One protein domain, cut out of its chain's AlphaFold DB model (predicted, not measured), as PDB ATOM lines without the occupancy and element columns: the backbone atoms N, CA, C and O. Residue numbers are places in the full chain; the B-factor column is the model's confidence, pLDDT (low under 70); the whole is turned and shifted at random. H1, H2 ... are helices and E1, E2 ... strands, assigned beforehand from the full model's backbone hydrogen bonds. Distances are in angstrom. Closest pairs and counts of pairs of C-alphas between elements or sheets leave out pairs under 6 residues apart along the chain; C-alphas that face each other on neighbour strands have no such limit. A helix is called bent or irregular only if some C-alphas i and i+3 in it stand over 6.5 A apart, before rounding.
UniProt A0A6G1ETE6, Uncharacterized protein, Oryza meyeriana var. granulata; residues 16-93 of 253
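AT A GLANCE: This is residues 16 to 93 of the 253 residues of an uncharacterized protein of Oryza meyeriana var. granulata (UniProt A0A6G1ETE6). A short ribbon of two parallel strands, E1 and E2, has the long helix H4 packed on one face, mainly over E2, and H1 near the beginning of E1. A helical hairpin, H2 and H3, sits at the end of the ribbon where E1 finishes, and H5 sits at the other end, packed on part of H4. The printed part has 78 residues, with five named helices and two named strands in the order H1, E1, H2, H3, H4, H5, E2; its class is mostly helix. It is compact, with a radius of gyration of the C-alphas of 13.0 A, yet elongated in outline, spanning 38 by 24 by 20 A.

IN THESE COORDINATES: E1 is residues 29 to 33, 12.9 A long, and E2 is residues 85 to 89, 12.8 A long, ending at C-alpha 89 at (164.722, 208.120, 242.605). H4, residues 52 to 70, is the longest helix at 25.7 A, from C-alpha 52 at (165.705, 206.452, 254.643) to C-alpha 70 at (141.835, 201.847, 246.422). It is irregular: C-alphas 54 and 57 are 7.2 A apart. H1 is residues 16 to 24, 12.8 A long, beginning at C-alpha 16 at (146.666, 207.876, 242.370). H2 is residues 34 to 40, H3 residues 42 to 50, 12.3 A long, and H5 residues 77 to 83.

HOW THE PARTS SIT: E1 and E2 are parallel neighbours, with 21 degrees between their directions; N 30 and O 85, and N 87 and O 30, are each within hydrogen-bond range at 2.8 A. E1, the helices H2, H3, H4 and H5, and E2 form a strand-helix-strand unit, two parallel neighbour strands with helices between them along the chain. The closest C-alphas of H4 and E2, Arg 60 and Leu 86, are 5.8 A apart. H4 touches H5 with residues 61 to 68 alone, at a steep tilt of 50 degrees, opposite ways; the closest C-alphas, Cys 64 and Leu 81, are 6.1 A apart. The closest C-alphas of H1 and E1, Leu 22 and Ile 29, are 7.2 A apart. H1 and H4 are close but not clearly touching, about perpendicular at 75 degrees, with C-alphas 19 and 67 closest at 6.8 A. H2 and H3 touch as a helical hairpin, opposite ways at a shallow tilt of 29 degrees; C-alphas 38 and 45 are closest at 5.1 A. H3 and H5 are apart. Each O i to N i+4 pair is within hydrogen-bond range in H2, H3 and H5, against 4 of 5 in H1 and 13 of 15 in H4.

THE WHOLE: The two C-alphas farthest apart, those of Lys 74 and Arg 93, are 39.4 A from each other. The printed part has no cut and no long link; the link from H4 to H5, 6 residues, is short, and the other links are tight. The mean pLDDT of the printed part is 72.9, and 27 residues are under 70, among them residues 16 to 21, 23 to 27, 70 to 75 and 90 to 93.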
ATOM      1  N   GLU A  16     147.835 208.745 242.593       65.69
ATOM      2  CA  GLU A  16     146.666 207.876 242.370       65.69
ATOM      3  C   GLU A  16     146.717 207.165 241.008       65.69
ATOM      4  O   GLU A  16     146.504 205.955 240.922       65.69
ATOM      5  N   GLY A  17     147.068 207.897 239.946       64.81
ATOM      6  CA  GLY A  17     147.205 207.339 238.599       64.81
ATOM      7  C   GLY A  17     148.324 206.298 238.488       64.81
ATOM      8  O   GLY A  17     148.129 205.253 237.869       64.81
ATOM      9  N   GLN A  18     149.471 206.535 239.138       67.38
ATOM     10  CA  GLN A  18     150.561 205.555 239.187       67.38
ATOM     11  C   GLN A  18     150.137 204.301 239.950       67.38
ATOM     12  O   GLN A  18     150.353 203.195 239.469       67.38
ATOM     13  N   VAL A  19     149.476 204.458 241.094       67.31
ATOM     14  CA  VAL A  19     149.012 203.345 241.932       67.31
ATOM     15  C   VAL A  19     147.982 202.481 241.195       67.31
ATOM     16  O   VAL A  19     148.071 201.255 241.236       67.31
ATOM     17  N   LYS A  20     147.055 203.090 240.446       67.06
ATOM     18  CA  LYS A  20     146.117 202.354 239.577       67.06
ATOM     19  C   LYS A  20     146.834 201.621 238.437       67.06
ATOM     20  O   LYS A  20     146.483 200.484 238.120       67.06
ATOM     21  N   ALA A  21     147.864 202.233 237.852       65.75
ATOM     22  CA  ALA A  21     148.667 201.613 236.799       65.75
ATOM     23  C   ALA A  21     149.478 200.404 237.301       65.75
ATOM     24  O   ALA A  21     149.581 199.412 236.581       65.75
ATOM     25  N   LEU A  22     149.990 200.436 238.539       70.00
ATOM     26  CA  LEU A  22     150.702 199.305 239.158       70.00
ATOM     27  C   LEU A  22     149.847 198.029 239.156       70.00
ATOM     28  O   LEU A  22     150.308 196.964 238.745       70.00
ATOM     29  N   HIS A  23     148.570 198.157 239.525       66.44
ATOM     30  CA  HIS A  23     147.619 197.048 239.493       66.44
ATOM     31  C   HIS A  23     147.367 196.524 238.072       66.44
ATOM     32  O   HIS A  23     147.451 195.320 237.841       66.44
ATOM     33  N   HIS A  24     147.092 197.406 237.108       68.31
ATOM     34  CA  HIS A  24     146.789 196.983 235.736       68.31
ATOM     35  C   HIS A  24     147.984 196.372 235.002       68.31
ATOM     36  O   HIS A  24     147.803 195.481 234.176       68.31
ATOM     37  N   CYS A  25     149.201 196.815 235.313       66.25
ATOM     38  CA  CYS A  25     150.421 196.307 234.694       66.25
ATOM     39  C   CYS A  25     151.023 195.095 235.426       66.25
ATOM     40  O   CYS A  25     152.051 194.584 234.986       66.25
ATOM     41  N   GLY A  26     150.439 194.658 236.550       66.12
ATOM     42  CA  GLY A  26     150.998 193.587 237.386       66.12
ATOM     43  C   GLY A  26     152.380 193.915 237.969       66.12
ATOM     44  O   GLY A  26     153.110 193.013 238.378       66.12
ATOM     45  N   SER A  27     152.759 195.196 237.986       68.94
ATOM     46  CA  SER A  27     154.032 195.673 238.517       68.94
ATOM     47  C   SER A  27     153.784 196.275 239.887       68.94
ATOM     48  O   SER A  27     153.041 197.238 240.011       68.94
ATOM     49  N   PHE A  28     154.418 195.730 240.919       76.81
ATOM     50  CA  PHE A  28     154.261 196.192 242.302       76.81
ATOM     51  C   PHE A  28     155.414 197.107 242.742       76.81
ATOM     52  O   PHE A  28     155.689 197.248 243.930       76.81
ATOM     53  N   ILE A  29     156.112 197.725 241.785       81.44
ATOM     54  CA  ILE A  29     157.249 198.613 242.049       81.44
ATOM     55  C   ILE A  29     156.788 200.063 241.920       81.44
ATOM     56  O   ILE A  29     156.698 200.600 240.815       81.44
ATOM     57  N   MET A  30     156.527 200.714 243.051       81.19
ATOM     58  CA  MET A  30     156.206 202.135 243.082       81.19
ATOM     59  C   MET A  30     157.487 202.963 242.995       81.19
ATOM     60  O   MET A  30     158.370 202.836 243.837       81.19
ATOM     61  N   LYS A  31     157.577 203.829 241.985       81.00
ATOM     62  CA  LYS A  31     158.729 204.708 241.753       81.00
ATOM     63  C   LYS A  31     158.344 206.141 242.071       81.00
ATOM     64  O   LYS A  31     157.419 206.669 241.466       81.00
ATOM     65  N   VAL A  32     159.065 206.755 242.998       82.06
ATOM     66  CA  VAL A  32     158.815 208.115 243.476       82.06
ATOM     67  C   VAL A  32     160.060 208.956 243.234       82.06
ATOM     68  O   VAL A  32     161.124 208.629 243.745       82.06
ATOM     69  N   ASP A  33     159.950 210.035 242.465       77.69
ATOM     70  CA  ASP A  33     161.054 210.984 242.309       77.69
ATOM     71  C   ASP A  33     161.142 211.905 243.537       77.69
ATOM     72  O   ASP A  33     160.151 212.498 243.966       77.69
ATOM     73  N   PHE A  34     162.340 212.047 244.108       77.38
ATOM     74  CA  PHE A  34     162.577 212.863 245.304       77.38
ATOM     75  C   PHE A  34     162.196 214.333 245.089       77.38
ATOM     76  O   PHE A  34     161.573 214.941 245.952       77.38
ATOM     77  N   ASN A  35     162.461 214.866 243.894       71.88
ATOM     78  CA  ASN A  35     162.069 216.226 243.514       71.88
ATOM     79  C   ASN A  35     160.554 216.463 243.613       71.88
ATOM     80  O   ASN A  35     160.121 217.598 243.801       71.88
ATOM     81  N   ASP A  36     159.738 215.425 243.429       74.81
ATOM     82  CA  ASP A  36     158.286 215.546 243.532       74.81
ATOM     83  C   ASP A  36     157.823 215.480 244.991       74.81
ATOM     84  O   ASP A  36     156.888 216.192 245.360       74.81
ATOM     85  N   LEU A  37     158.529 214.722 245.842       78.94
ATOM     86  CA  LEU A  37     158.359 214.805 247.296       78.94
ATOM     87  C   LEU A  37     158.686 216.216 247.794       78.94
ATOM     88  O   LEU A  37     157.891 216.784 248.531       78.94
ATOM     89  N   GLU A  38     159.808 216.798 247.360       71.69
ATOM     90  CA  GLU A  38     160.224 218.145 247.777       71.69
ATOM     91  C   GLU A  38     159.239 219.231 247.348       71.69
ATOM     92  O   GLU A  38     158.939 220.131 248.126       71.69
ATOM     93  N   LYS A  39     158.703 219.145 246.126       74.62
ATOM     94  CA  LYS A  39     157.700 220.107 245.643       74.62
ATOM     95  C   LYS A  39     156.380 220.011 246.390       74.62
ATOM     96  O   LYS A  39     155.697 221.022 246.522       74.62
ATOM     97  N   HIS A  40     155.983 218.805 246.795       75.25
ATOM     98  CA  HIS A  40     154.723 218.611 247.499       75.25
ATOM     99  C   HIS A  40     154.853 218.983 248.978       75.25
ATOM    100  O   HIS A  40     153.970 219.645 249.525       75.25
ATOM    101  N   ASP A  41     155.927 218.538 249.621       75.25
ATOM    102  CA  ASP A  41     156.204 218.780 251.028       75.25
ATOM    103  C   ASP A  41     157.714 218.691 251.283       75.25
ATOM    104  O   ASP A  41     158.272 217.633 251.590       75.25
ATOM    105  N   GLU A  42     158.379 219.839 251.160       66.62
ATOM    106  CA  GLU A  42     159.816 220.001 251.388       66.62
ATOM    107  C   GLU A  42     160.247 219.475 252.767       66.62
ATOM    108  O   GLU A  42     161.312 218.866 252.913       66.62
ATOM    109  N   HIS A  43     159.407 219.662 253.788       64.38
ATOM    110  CA  HIS A  43     159.703 219.246 255.153       64.38
ATOM    111  C   HIS A  43     159.716 217.721 255.278       64.38
ATOM    112  O   HIS A  43     160.688 217.137 255.774       64.38
ATOM    113  N   ASN A  44     158.668 217.062 254.782       75.06
ATOM    114  CA  ASN A  44     158.582 215.608 254.787       75.06
ATOM    115  C   ASN A  44     159.607 214.973 253.845       75.06
ATOM    116  O   ASN A  44     160.189 213.953 254.205       75.06
ATOM    117  N   ALA A  45     159.912 215.581 252.698       73.44
ATOM    118  CA  ALA A  45     160.957 215.103 251.794       73.44
ATOM    119  C   ALA A  45     162.331 215.090 252.478       73.44
ATOM    120  O   ALA A  45     163.016 214.064 252.489       73.44
ATOM    121  N   ARG A  46     162.704 216.181 253.157       66.56
ATOM    122  CA  ARG A  46     163.944 216.238 253.947       66.56
ATOM    123  C   ARG A  46     163.942 215.244 255.099       66.56
ATOM    124  O   ARG A  46     164.966 214.608 255.358       66.56
ATOM    125  N   TYR A  47     162.824 215.083 255.804       71.81
ATOM    126  CA  TYR A  47     162.710 214.065 256.850       71.81
ATOM    127  C   TYR A  47     162.910 212.656 256.281       71.81
ATOM    128  O   TYR A  47     163.618 211.848 256.891       71.81
ATOM    129  N   ILE A  48     162.338 212.389 255.102       76.88
ATOM    130  CA  ILE A  48     162.456 211.112 254.406       76.88
ATOM    131  C   ILE A  48     163.905 210.833 254.050       76.88
ATOM    132  O   ILE A  48     164.432 209.812 254.487       76.88
ATOM    133  N   PHE A  49     164.562 211.767 253.359       73.19
ATOM    134  CA  PHE A  49     165.974 211.678 252.984       73.19
ATOM    135  C   PHE A  49     166.881 211.374 254.182       73.19
ATOM    136  O   PHE A  49     167.687 210.449 254.149       73.19
ATOM    137  N   ASN A  50     166.699 212.097 255.286       63.53
ATOM    138  CA  ASN A  50     167.557 211.973 256.464       63.53
ATOM    139  C   ASN A  50     167.358 210.679 257.271       63.53
ATOM    140  O   ASN A  50     168.149 210.399 258.175       63.53
ATOM    141  N   ASN A  51     166.293 209.917 256.999       68.88
ATOM    142  CA  ASN A  51     165.917 208.735 257.773       68.88
ATOM    143  C   ASN A  51     165.640 207.503 256.901       68.88
ATOM    144  O   ASN A  51     165.042 206.554 257.416       68.88
ATOM    145  N   ILE A  52     166.061 207.490 255.627       71.06
ATOM    146  CA  ILE A  52     165.705 206.452 254.643       71.06
ATOM    147  C   ILE A  52     165.791 205.036 255.226       71.06
ATOM    148  O   ILE A  52     164.756 204.377 255.233       71.06
ATOM    149  N   PRO A  53     166.885 204.576 255.864       67.25
ATOM    150  CA  PRO A  53     166.938 203.198 256.368       67.25
ATOM    151  C   PRO A  53     165.863 202.874 257.420       67.25
ATOM    152  O   PRO A  53     165.407 201.742 257.530       67.25
ATOM    153  N   ARG A  54     165.441 203.869 258.212       72.12
ATOM    154  CA  ARG A  54     164.495 203.698 259.329       72.12
ATOM    155  C   ARG A  54     163.040 203.824 258.910       72.12
ATOM    156  O   ARG A  54     162.172 203.207 259.523       72.12
ATOM    157  N   ILE A  55     162.760 204.678 257.933       76.19
ATOM    158  CA  ILE A  55     161.385 205.012 257.556       76.19
ATOM    159  C   ILE A  55     160.942 204.338 256.260       76.19
ATOM    160  O   ILE A  55     159.751 204.353 255.966       76.19
ATOM    161  N   PHE A  56     161.861 203.730 255.509       78.50
ATOM    162  CA  PHE A  56     161.556 203.100 254.229       78.50
ATOM    163  C   PHE A  56     160.468 202.031 254.350       78.50
ATOM    164  O   PHE A  56     159.488 202.083 253.615       78.50
ATOM    165  N   GLU A  57     160.551 201.145 255.349       78.25
ATOM    166  CA  GLU A  57     159.497 200.148 255.594       78.25
ATOM    167  C   GLU A  57     158.155 200.784 255.968       78.25
ATOM    168  O   GLU A  57     157.102 200.308 255.549       78.25
ATOM    169  N   ARG A  58     158.162 201.904 256.701       81.44
ATOM    170  CA  ARG A  58     156.926 202.644 256.997       81.44
ATOM    171  C   ARG A  58     156.312 203.230 255.729       81.44
ATOM    172  O   ARG A  58     155.107 203.093 255.538       81.44
ATOM    173  N   LEU A  59     157.123 203.836 254.863       83.44
ATOM    174  CA  LEU A  59     156.666 204.367 253.576       83.44
ATOM    175  C   LEU A  59     156.118 203.251 252.683       83.44
ATOM    176  O   LEU A  59     155.036 203.394 252.116       83.44
ATOM    177  N   ARG A  60     156.812 202.114 252.617       83.56
ATOM    178  CA  ARG A  60     156.361 200.924 251.889       83.56
ATOM    179  C   ARG A  60     155.014 200.424 252.416       83.56
ATOM    180  O   ARG A  60     154.096 200.214 251.631       83.56
ATOM    181  N   CYS A  61     154.842 200.339 253.736       81.00
ATOM    182  CA  CYS A  61     153.560 200.003 254.361       81.00
ATOM    183  C   CYS A  61     152.450 201.014 254.034       81.00
ATOM    184  O   CYS A  61     151.306 200.611 253.830       81.00
ATOM    185  N   CYS A  62     152.755 202.313 253.948       82.38
ATOM    186  CA  CYS A  62     151.788 203.324 253.509       82.38
ATOM    187  C   CYS A  62     151.319 203.071 252.071       82.38
ATOM    188  O   CYS A  62     150.117 203.129 251.815       82.38
ATOM    189  N   VAL A  63     152.237 202.727 251.161       79.12
ATOM    190  CA  VAL A  63     151.905 202.347 249.778       79.12
ATOM    191  C   VAL A  63     151.037 201.088 249.751       79.12
ATOM    192  O   VAL A  63     149.993 201.092 249.104       79.12
ATOM    193  N   CYS A  64     151.399 200.045 250.507       79.69
ATOM    194  CA  CYS A  64     150.594 198.825 250.630       79.69
ATOM    195  C   CYS A  64     149.174 199.125 251.128       79.69
ATOM    196  O   CYS A  64     148.198 198.667 250.541       79.69
ATOM    197  N   ASN A  65     149.043 199.926 252.187       78.69
ATOM    198  CA  ASN A  65     147.743 200.304 252.744       78.69
ATOM    199  C   ASN A  65     146.902 201.113 251.753       78.69
ATOM    200  O   ASN A  65     145.681 200.977 251.728       78.69
ATOM    201  N   PHE A  66     147.539 201.961 250.949       75.94
ATOM    202  CA  PHE A  66     146.866 202.736 249.916       75.94
ATOM    203  C   PHE A  66     146.394 201.845 248.758       75.94
ATOM    204  O   PHE A  66     145.241 201.955 248.347       75.94
ATOM    205  N   LEU A  67     147.232 200.903 248.308       73.56
ATOM    206  CA  LEU A  67     146.875 199.879 247.318       73.56
ATOM    207  C   LEU A  67     145.663 199.062 247.791       73.56
ATOM    208  O   LEU A  67     144.660 198.990 247.085       73.56
ATOM    209  N   LEU A  68     145.712 198.521 249.011       76.12
ATOM    210  CA  LEU A  68     144.630 197.711 249.585       76.12
ATOM    211  C   LEU A  68     143.308 198.477 249.760       76.12
ATOM    212  O   LEU A  68     142.253 197.854 249.790       76.12
ATOM    213  N   LYS A  69     143.353 199.809 249.898       75.31
ATOM    214  CA  LYS A  69     142.158 200.655 250.055       75.31
ATOM    215  C   LYS A  69     141.521 201.076 248.734       75.31
ATOM    216  O   LYS A  69     140.314 201.284 248.702       75.31
ATOM    217  N   LEU A  70     142.316 201.274 247.684       65.25
ATOM    218  CA  LEU A  70     141.835 201.847 246.422       65.25
ATOM    219  C   LEU A  70     141.365 200.818 245.400       65.25
ATOM    220  O   LEU A  70     140.698 201.190 244.437       65.25
ATOM    221  N   ILE A  71     141.762 199.558 245.553       59.12
ATOM    222  CA  ILE A  71     141.570 198.539 244.526       59.12
ATOM    223  C   ILE A  71     141.059 197.271 245.201       59.12
ATOM    224  O   ILE A  71     141.671 196.787 246.152       59.12
ATOM    225  N   GLU A  72     139.961 196.708 244.690       59.97
ATOM    226  CA  GLU A  72     139.548 195.334 244.995       59.97
ATOM    227  C   GLU A  72     140.595 194.365 244.430       59.97
ATOM    228  O   GLU A  72     140.461 193.799 243.342       59.97
ATOM    229  N   PHE A  73     141.705 194.211 245.148       62.56
ATOM    230  CA  PHE A  73     142.717 193.228 244.810       62.56
ATOM    231  C   PHE A  73     142.097 191.832 244.921       62.56
ATOM    232  O   PHE A  73     141.633 191.423 245.981       62.56
ATOM    233  N   LYS A  74     142.169 191.054 243.835       61.66
ATOM    234  CA  LYS A  74     141.908 189.601 243.883       61.66
ATOM    235  C   LYS A  74     142.965 188.843 244.702       61.66
ATOM    236  O   LYS A  74     142.790 187.665 244.998       61.66
ATOM    237  N   MET A  75     144.072 189.509 245.024       66.69
ATOM    238  CA  MET A  75     145.178 188.991 245.822       66.69
ATOM    239  C   MET A  75     144.944 189.208 247.316       66.69
ATOM    240  O   MET A  75     144.351 190.202 247.735       66.69
ATOM    241  N   LYS A  76     145.476 188.298 248.136       71.88
ATOM    242  CA  LYS A  76     145.454 188.440 249.598       71.88
ATOM    243  C   LYS A  76     146.361 189.594 250.035       71.88
ATOM    244  O   LYS A  76     147.389 189.860 249.414       71.88
ATOM    245  N   SER A  77     146.024 190.235 251.154       71.94
ATOM    246  CA  SER A  77     146.784 191.364 251.712       71.94
ATOM    247  C   SER A  77     148.261 191.052 251.971       71.94
ATOM    248  O   SER A  77     149.118 191.912 251.773       71.94
ATOM    249  N   THR A  78     148.575 189.813 252.353       75.19
ATOM    250  CA  THR A  78     149.948 189.329 252.557       75.19
ATOM    251  C   THR A  78     150.756 189.306 251.262       75.19
ATOM    252  O   THR A  78     151.917 189.695 251.252       75.19
ATOM    253  N   GLU A  79     150.129 188.928 250.149       75.38
ATOM    254  CA  GLU A  79     150.783 188.825 248.842       75.38
ATOM    255  C   GLU A  79     151.088 190.210 248.250       75.38
ATOM    256  O   GLU A  79     152.132 190.422 247.635       75.38
ATOM    257  N   VAL A  80     150.201 191.183 248.488       75.69
ATOM    258  CA  VAL A  80     150.449 192.595 248.155       75.69
ATOM    259  C   VAL A  80     151.644 193.119 248.953       75.69
ATOM    260  O   VAL A  80     152.503 193.800 248.394       75.69
ATOM    261  N   LEU A  81     151.737 192.775 250.241       75.31
ATOM    262  CA  LEU A  81     152.833 193.219 251.100       75.31
ATOM    263  C   LEU A  81     154.186 192.620 250.686       75.31
ATOM    264  O   LEU A  81     155.188 193.320 250.764       75.31
ATOM    265  N   GLU A  82     154.232 191.364 250.245       79.19
ATOM    266  CA  GLU A  82     155.471 190.716 249.787       79.19
ATOM    267  C   GLU A  82     155.959 191.257 248.441       79.19
ATOM    268  O   GLU A  82     157.159 191.423 248.236       79.19
ATOM    269  N   LYS A  83     155.037 191.556 247.520       80.81
ATOM    270  CA  LYS A  83     155.388 191.992 246.161       80.81
ATOM    271  C   LYS A  83     155.661 193.492 246.053       80.81
ATOM    272  O   LYS A  83     156.366 193.914 245.138       80.81
ATOM    273  N   THR A  84     155.115 194.304 246.961       82.62
ATOM    274  CA  THR A  84     155.236 195.767 246.883       82.62
ATOM    275  C   THR A  84     156.634 196.243 247.251       82.62
ATOM    276  O   THR A  84     157.076 196.113 248.394       82.62
ATOM    277  N   THR A  85     157.286 196.878 246.280       82.94
ATOM    278  CA  THR A  85     158.591 197.532 246.410       82.94
ATOM    279  C   THR A  85     158.428 199.036 246.213       82.94
ATOM    280  O   THR A  85     157.671 199.476 245.349       82.94
ATOM    281  N   LEU A  86     159.149 199.829 247.003       83.94
ATOM    282  CA  LEU A  86     159.221 201.282 246.860       83.94
ATOM    283  C   LEU A  86     160.619 201.660 246.361       83.94
ATOM    284  O   LEU A  86     161.607 201.257 246.953       83.94
ATOM    285  N   GLU A  87     160.725 202.448 245.300       83.81
ATOM    286  CA  GLU A  87     161.985 203.024 244.824       83.81
ATOM    287  C   GLU A  87     161.893 204.548 244.889       83.81
ATOM    288  O   GLU A  87     161.070 205.140 244.188       83.81
ATOM    289  N   ILE A  88     162.753 205.194 245.681       81.88
ATOM    290  CA  ILE A  88     162.898 206.656 245.659       81.88
ATOM    291  C   ILE A  88     164.064 207.014 244.735       81.88
ATOM    292  O   ILE A  88     165.205 206.618 244.971       81.88
ATOM    293  N   ARG A  89     163.774 207.741 243.659       74.12
ATOM    294  CA  ARG A  89     164.722 208.120 242.605       74.12
ATOM    295  C   ARG A  89     165.192 209.554 242.783       74.12
ATOM    296  O   ARG A  89     164.474 210.390 243.316       74.12
ATOM    297  N   GLY A  90     166.404 209.844 242.311       61.88
ATOM    298  CA  GLY A  90     166.945 211.204 242.345       61.88
ATOM    299  C   GLY A  90     167.283 211.709 243.748       61.88
ATOM    300  O   GLY A  90     167.269 212.914 243.970       61.88
ATOM    301  N   LEU A  91     167.587 210.804 244.686       67.31
ATOM    302  CA  LEU A  91     168.161 211.192 245.972       67.31
ATOM    303  C   LEU A  91     169.449 212.013 245.741       67.31
ATOM    304  O   LEU A  91     170.212 211.678 244.822       67.31
ATOM    305  N   PRO A  92     169.707 213.064 246.545       57.56
ATOM    306  CA  PRO A  92     170.967 213.801 246.510       57.56
ATOM    307  C   PRO A  92     172.151 212.831 246.533       57.56
ATOM    308  O   PRO A  92     172.152 211.878 247.313       57.56
ATOM    309  N   ARG A  93     173.129 213.033 245.638       54.00
ATOM    310  CA  ARG A  93     174.206 212.054 245.436       54.00
ATOM    311  C   ARG A  93     174.997 211.831 246.732       54.00
ATOM    312  O   ARG A  93     175.504 212.802 247.292       54.00
TER     313      ARG A  93